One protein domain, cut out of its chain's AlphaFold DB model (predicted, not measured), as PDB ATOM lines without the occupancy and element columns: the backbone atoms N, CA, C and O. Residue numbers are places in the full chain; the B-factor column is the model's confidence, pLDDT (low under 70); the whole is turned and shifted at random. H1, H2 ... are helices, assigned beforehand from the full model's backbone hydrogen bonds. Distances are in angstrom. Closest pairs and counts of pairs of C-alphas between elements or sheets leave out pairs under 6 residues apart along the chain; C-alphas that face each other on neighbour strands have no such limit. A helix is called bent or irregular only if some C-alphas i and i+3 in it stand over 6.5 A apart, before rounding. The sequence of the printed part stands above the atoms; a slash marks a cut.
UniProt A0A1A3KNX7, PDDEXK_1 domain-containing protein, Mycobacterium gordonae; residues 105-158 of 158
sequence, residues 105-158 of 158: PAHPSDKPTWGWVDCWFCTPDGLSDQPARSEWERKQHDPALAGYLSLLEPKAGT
ATOM      1  N   PRO A 105     223.423 345.577 279.056       89.00
ATOM      2  CA  PRO A 105     222.068 346.099 279.154       89.00
ATOM      3  C   PRO A 105     221.051 345.056 278.681       89.00
ATOM      4  O   PRO A 105     221.090 344.596 277.540       89.00
ATOM      5  N   ALA A 106     220.095 344.720 279.544       88.44
ATOM      6  CA  ALA A 106     218.884 344.025 279.128       88.44
ATOM      7  C   ALA A 106     217.940 345.052 278.485       88.44
ATOM      8  O   ALA A 106     217.203 345.731 279.193       88.44
ATOM      9  N   HIS A 107     218.009 345.212 277.161       87.81
ATOM     10  CA  HIS A 107     217.103 346.097 276.429       87.81
ATOM     11  C   HIS A 107     215.765 345.378 276.188       87.81
ATOM     12  O   HIS A 107     215.751 344.373 275.466       87.81
ATOM     13  N   PRO A 108     214.659 345.824 276.815       85.12
ATOM     14  CA  PRO A 108     213.341 345.251 276.582       85.12
ATOM     15  C   PRO A 108     212.861 345.610 275.175       85.12
ATOM     16  O   PRO A 108     213.477 346.405 274.465       85.12
ATOM     17  N   SER A 109     211.731 345.050 274.763       79.62
ATOM     18  CA  SER A 109     211.096 345.518 273.539       79.62
ATOM     19  C   SER A 109     210.507 346.927 273.702       79.62
ATOM     20  O   SER A 109     210.231 347.386 274.815       79.62
ATOM     21  N   ASP A 110     210.273 347.628 272.591       77.62
ATOM     22  CA  ASP A 110     209.789 349.015 272.631       77.62
ATOM     23  C   ASP A 110     208.390 349.130 273.256       77.62
ATOM     24  O   ASP A 110     208.058 350.134 273.891       77.62
ATOM     25  N   LYS A 111     207.551 348.098 273.095       72.75
ATOM     26  CA  LYS A 111     206.183 348.088 273.615       72.75
ATOM     27  C   LYS A 111     206.110 347.334 274.943       72.75
ATOM     28  O   LYS A 111     206.571 346.198 275.010       72.75
ATOM     29  N   PRO A 112     205.489 347.912 275.985       65.12
ATOM     30  CA  PRO A 112     205.281 347.201 277.238       65.12
ATOM     31  C   PRO A 112     204.385 345.979 277.020       65.12
ATOM     32  O   PRO A 112     203.383 346.057 276.303       65.12
ATOM     33  N   THR A 113     204.714 344.857 277.667       62.97
ATOM     34  CA  THR A 113     203.856 343.670 277.631       62.97
ATOM     35  C   THR A 113     202.513 343.992 278.284       62.97
ATOM     36  O   THR A 113     202.452 344.259 279.486       62.97
ATOM     37  N   TRP A 114     201.426 343.937 277.516       55.47
ATOM     38  CA  TRP A 114     200.072 343.862 278.060       55.47
ATOM     39  C   TRP A 114     199.373 342.642 277.459       55.47
ATOM     40  O   TRP A 114     199.016 342.628 276.283       55.47
ATOM     41  N   GLY A 115     199.248 341.580 278.257       58.06
ATOM     42  CA  GLY A 115     198.576 340.333 277.875       58.06
ATOM     43  C   GLY A 115     199.402 339.324 277.064       58.06
ATOM     44  O   GLY A 115     199.013 338.161 277.033       58.06
ATOM     45  N   TRP A 116     200.534 339.715 276.459       59.31
ATOM     46  CA  TRP A 116     201.414 338.825 275.677       59.31
ATOM     47  C   TRP A 116     202.895 339.192 275.833       59.31
ATOM     48  O   TRP A 116     203.223 340.358 276.059       59.31
ATOM     49  N   VAL A 117     203.779 338.202 275.671       66.00
ATOM     50  CA  VAL A 117     205.237 338.390 275.606       66.00
ATOM     51  C   VAL A 117     205.623 338.868 274.207       66.00
ATOM     52  O   VAL A 117     205.355 338.178 273.226       66.00
ATOM     53  N   ASP A 118     206.287 340.020 274.111       69.31
ATOM     54  CA  ASP A 118     206.659 340.621 272.819       69.31
ATOM     55  C   ASP A 118     207.822 339.871 272.133       69.31
ATOM     56  O   ASP A 118     207.897 339.772 270.909       69.31
ATOM     57  N   CYS A 119     208.706 339.252 272.927       77.12
ATOM     58  CA  CYS A 119     209.770 338.367 272.453       77.12
ATOM     59  C   CYS A 119     209.760 337.030 273.207       77.12
ATOM     60  O   CYS A 119     210.342 336.899 274.285       77.12
ATOM     61  N   TRP A 120     209.154 336.003 272.606       78.12
ATOM     62  CA  TRP A 120     209.089 334.654 273.190       78.12
ATOM     63  C   TRP A 120     210.469 334.019 273.416       78.12
ATOM     64  O   TRP A 120     210.667 333.247 274.345       78.12
ATOM     65  N   PHE A 121     211.453 334.361 272.585       81.75
ATOM     66  CA  PHE A 121     212.824 333.869 272.747       81.75
ATOM     67  C   PHE A 121     213.582 334.565 273.884       81.75
ATOM     68  O   PHE A 121     214.540 334.002 274.406       81.75
ATOM     69  N   CYS A 122     213.162 335.775 274.256       77.75
ATOM     70  CA  CYS A 122     213.764 336.564 275.324       77.75
ATOM     71  C   CYS A 122     213.139 336.228 276.687       77.75
ATOM     72  O   CYS A 122     213.829 336.270 277.699       77.75
ATOM     73  N   THR A 123     211.855 335.849 276.691       78.81
ATOM     74  CA  THR A 123     211.087 335.494 277.898       78.81
ATOM     75  C   THR A 123     210.418 334.125 277.696       78.81
ATOM     76  O   THR A 123     209.200 334.035 277.520       78.81
ATOM     77  N   PRO A 124     211.214 333.039 277.618       78.56
ATOM     78  CA  PRO A 124     210.722 331.713 277.230       78.56
ATOM     79  C   PRO A 124     209.814 331.057 278.277       78.56
ATOM     80  O   PRO A 124     209.111 330.101 277.960       78.56
ATOM     81  N   ASP A 125     209.825 331.556 279.512       81.19
ATOM     82  CA  ASP A 125     208.932 331.136 280.595       81.19
ATOM     83  C   ASP A 125     207.525 331.749 280.486       81.19
ATOM     84  O   ASP A 125     206.636 331.395 281.262       81.19
ATOM     85  N   GLY A 126     207.300 332.647 279.521       75.69
ATOM     86  CA  GLY A 126     206.021 333.323 279.344       75.69
ATOM     87  C   GLY A 126     205.724 334.375 280.417       75.69
ATOM     88  O   GLY A 126     204.611 334.905 280.443       75.69
ATOM     89  N   LEU A 127     206.674 334.660 281.316       75.81
ATOM     90  CA  LEU A 127     206.516 335.675 282.350       75.81
ATOM     91  C   LEU A 127     206.680 337.082 281.759       75.81
ATOM     92  O   LEU A 127     207.001 337.277 280.589       75.81
ATOM     93  N   SER A 128     206.386 338.091 282.574       73.81
ATOM     94  CA  SER A 128     206.470 339.484 282.147       73.81
ATOM     95  C   SER A 128     207.924 339.957 282.051       73.81
ATOM     96  O   SER A 128     208.728 339.686 282.940       73.81
ATOM     97  N   ASP A 129     208.230 340.748 281.020       80.06
ATOM     98  CA  ASP A 129     209.518 341.435 280.850       80.06
ATOM     99  C   ASP A 129     209.664 342.677 281.753       80.06
ATOM    100  O   ASP A 129     210.687 343.363 281.712       80.06
ATOM    101  N   GLN A 130     208.661 342.971 282.591       82.31
ATOM    102  CA  GLN A 130     208.613 344.163 283.438       82.31
ATOM    103  C   GLN A 130     209.858 344.363 284.314       82.31
ATOM    104  O   GLN A 130     210.336 345.494 284.376       82.31
ATOM    105  N   PRO A 131     210.464 343.330 284.940       84.12
ATOM    106  CA  PRO A 131     211.718 343.516 285.670       84.12
ATOM    107  C   PRO A 131     212.862 344.021 284.780       84.12
ATOM    108  O   PRO A 131     213.603 344.917 285.182       84.12
ATOM    109  N   ALA A 132     212.991 343.491 283.556       85.81
ATOM    110  CA  ALA A 132     213.990 343.954 282.595       85.81
ATOM    111  C   ALA A 132     213.701 345.395 282.154       85.81
ATOM    112  O   ALA A 132     214.623 346.204 282.068       85.81
ATOM    113  N   ARG A 133     212.422 345.744 281.962       87.19
ATOM    114  CA  ARG A 133     211.996 347.112 281.657       87.19
ATOM    115  C   ARG A 133     212.317 348.097 282.773       87.19
ATOM    116  O   ARG A 133     212.924 349.122 282.493       87.19
ATOM    117  N   SER A 134     211.972 347.792 284.022       88.94
ATOM    118  CA  SER A 134     212.279 348.670 285.158       88.94
ATOM    119  C   SER A 134     213.787 348.881 285.318       88.94
ATOM    120  O   SER A 134     214.243 349.997 285.569       88.94
ATOM    121  N   GLU A 135     214.584 347.826 285.129       91.19
ATOM    122  CA  GLU A 135     216.043 347.937 285.156       91.19
ATOM    123  C   GLU A 135     216.588 348.754 283.979       91.19
ATOM    124  O   GLU A 135     217.526 349.530 284.171       91.19
ATOM    125  N   TRP A 136     216.004 348.615 282.788       92.06
ATOM    126  CA  TRP A 136     216.340 349.434 281.627       92.06
ATOM    127  C   TRP A 136     216.002 350.906 281.859       92.06
ATOM    128  O   TRP A 136     216.883 351.747 281.736       92.06
ATOM    129  N   GLU A 137     214.783 351.235 282.282       92.50
ATOM    130  CA  GLU A 137     214.346 352.615 282.542       92.50
ATOM    131  C   GLU A 137     215.249 353.323 283.561       92.50
ATOM    132  O   GLU A 137     215.567 354.506 283.406       92.50
ATOM    133  N   ARG A 138     215.721 352.577 284.566       93.94
ATOM    134  CA  ARG A 138     216.662 353.058 285.582       93.94
ATOM    135  C   ARG A 138     218.075 353.297 285.038       93.94
ATOM    136  O   ARG A 138     218.768 354.170 285.551       93.94
ATOM    137  N   LYS A 139     218.523 352.507 284.056       93.38
ATOM    138  CA  LYS A 139     219.918 352.481 283.569       93.38
ATOM    139  C   LYS A 139     220.125 353.121 282.204       93.38
ATOM    140  O   LYS A 139     221.264 353.408 281.873       93.38
ATOM    141  N   GLN A 140     219.082 353.351 281.412       92.81
ATOM    142  CA  GLN A 140     219.200 353.771 280.008       92.81
ATOM    143  C   GLN A 140     219.932 355.107 279.811       92.81
ATOM    144  O   GLN A 140     220.392 355.390 278.717       92.81
ATOM    145  N   HIS A 141     220.075 355.915 280.866       94.25
ATOM    146  CA  HIS A 141     220.826 357.173 280.847       94.25
ATOM    147  C   HIS A 141     222.234 357.060 281.459       94.25
ATOM    148  O   HIS A 141     222.921 358.069 281.604       94.25
ATOM    149  N   ASP A 142     222.659 355.861 281.864       95.31
ATOM    150  CA  ASP A 142     223.995 355.628 282.404       95.31
ATOM    151  C   ASP A 142     225.046 355.834 281.294       95.31
ATOM    152  O   ASP A 142     224.930 355.218 280.227       95.31
ATOM    153  N   PRO A 143     226.088 356.662 281.511       95.25
ATOM    154  CA  PRO A 143     227.149 356.885 280.529       95.25
ATOM    155  C   PRO A 143     227.833 355.603 280.042       95.25
ATOM    156  O   PRO A 143     228.316 355.564 278.910       95.25
ATOM    157  N   ALA A 144     227.844 354.538 280.851       94.19
ATOM    158  CA  ALA A 144     228.376 353.237 280.455       94.19
ATOM    159  C   ALA A 144     227.616 352.610 279.268       94.19
ATOM    160  O   ALA A 144     228.160 351.742 278.584       94.19
ATOM    161  N   LEU A 145     226.382 353.047 278.989       94.44
ATOM    162  CA  LEU A 145     225.568 352.567 277.871       94.44
ATOM    163  C   LEU A 145     225.689 353.414 276.600       94.44
ATOM    164  O   LEU A 145     225.114 353.033 275.580       94.44
ATOM    165  N   ALA A 146     226.449 354.513 276.607       93.94
ATOM    166  CA  ALA A 146     226.546 355.425 275.461       93.94
ATOM    167  C   ALA A 146     226.949 354.709 274.158       93.94
ATOM    168  O   ALA A 146     226.351 354.941 273.108       93.94
ATOM    169  N   GLY A 147     227.911 353.782 274.237       94.19
ATOM    170  CA  GLY A 147     228.308 352.960 273.091       94.19
ATOM    171  C   GLY A 147     227.148 352.106 272.571       94.19
ATOM    172  O   GLY A 147     226.812 352.177 271.394       94.19
ATOM    173  N   TYR A 148     226.476 351.358 273.449       93.94
ATOM    174  CA  TYR A 148     225.312 350.551 273.069       93.94
ATOM    175  C   TYR A 148     224.203 351.384 272.406       93.94
ATOM    176  O   TYR A 148     223.698 350.998 271.356       93.94
ATOM    177  N   LEU A 149     223.863 352.544 272.971       93.75
ATOM    178  CA  LEU A 149     222.829 353.430 272.425       93.75
ATOM    179  C   LEU A 149     223.197 353.946 271.029       93.75
ATOM    180  O   LEU A 149     222.346 353.967 270.143       93.75
ATOM    181  N   SER A 150     224.478 354.248 270.792       92.12
ATOM    182  CA  SER A 150     224.960 354.656 269.466       92.12
ATOM    183  C   SER A 150     224.802 353.579 268.379       92.12
ATOM    184  O   SER A 150     224.803 353.913 267.198       92.12
ATOM    185  N   LEU A 151     224.643 352.297 268.746       91.06
ATOM    186  CA  LEU A 151     224.322 351.223 267.794       91.06
ATOM    187  C   LEU A 151     222.846 351.190 267.402       91.06
ATOM    188  O   LEU A 151     222.518 350.667 266.335       91.06
ATOM    189  N   LEU A 152     221.960 351.645 268.290       88.31
ATOM    190  CA  LEU A 152     220.512 351.611 268.083       88.31
ATOM    191  C   LEU A 152     220.047 352.739 267.165       88.31
ATOM    192  O   LEU A 152     219.093 352.557 266.408       88.31
ATOM    193  N   GLU A 153     220.736 353.875 267.208       73.56
ATOM    194  CA  GLU A 153     220.501 354.986 266.299       73.56
ATOM    195  C   GLU A 153     221.181 354.697 264.952       73.56
ATOM    196  O   GLU A 153     222.399 354.509 264.900       73.56
ATOM    197  N   PRO A 154     220.441 354.652 263.830       56.03
ATOM    198  CA  PRO A 154     221.086 354.641 262.531       56.03
ATOM    199  C   PRO A 154     221.900 355.931 262.419       56.03
ATOM    200  O   PRO A 154     221.326 357.021 262.486       56.03
ATOM    201  N   LYS A 155     223.223 355.833 262.229       48.38
ATOM    202  CA  LYS A 155     224.004 356.982 261.763       48.38
ATOM    203  C   LYS A 155     223.357 357.427 260.451       48.38
ATOM    204  O   LYS A 155     223.440 356.711 259.455       48.38
ATOM    205  N   ALA A 156     222.651 358.556 260.466       36.22
ATOM    206  CA  ALA A 156     222.156 359.160 259.241       36.22
ATOM    207  C   ALA A 156     223.372 359.384 258.335       36.22
ATOM    208  O   ALA A 156     224.345 360.006 258.763       36.22
ATOM    209  N   GLY A 157     223.347 358.802 257.134       38.78
ATOM    210  CA  GLY A 157     224.415 358.984 256.159       38.78
ATOM    211  C   GLY A 157     224.615 360.475 255.897       38.78
ATOM    212  O   GLY A 157     223.660 361.168 255.546       38.78
ATOM    213  N   THR A 158     225.830 360.960 256.145       30.80
ATOM    214  CA  THR A 158     226.305 362.280 255.708       30.80
ATOM    215  C   THR A 158     226.614 362.273 254.227       30.80
ATOM    216  O   THR A 158     227.285 361.302 253.803       30.80
TER     217      THR A 158
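Overview. This is residues 105 to 158 of the 158 residues of the protein "PDDEXK_1 domain-containing protein" of Mycobacterium gordonae (UniProt A0A1A3KNX7). With little regular structure, the model is two short helices set at a corner, H1 and H2, with a long looping stretch, residues 105 to 129, beside H1 and a tail, residues 150 to 158, sticking out at the far end of H2. The printed part has 54 residues, with two named helices, H1 then H2, holding 20 of them, and no named strand: all helix by class. The whole is loose, with a radius of gyration of the C-alphas of 13.3 A, and elongated, spanning 41 by 23 by 16 A.

Arrangement. H1, residues 130 to 139, and H2, residues 143 to 152, are only just apart, their closest C-alphas 8.0 A from each other. A tight link of 3 residues joins them. Every O i to N i+4 pair is within hydrogen-bond range in H1; in H2 it is 3 of 6. H2 is irregular: C-alphas 144 and 147 are 7.4 A apart.

Along the chain. H1 measures 14.0 A from C-alpha 130 at (208.613, 344.163, 283.438) to C-alpha 139. H2 measures 15.1 A and ends at C-alpha 152 at (220.512, 351.611, 268.083).

Size, cuts and confidence. The two C-alphas farthest apart, Asp 125 and Thr 158, are 43.5 A from each other. The printed part has no cut. Confidence is low, under 70, at residues 112 to 118 and 154 to 158.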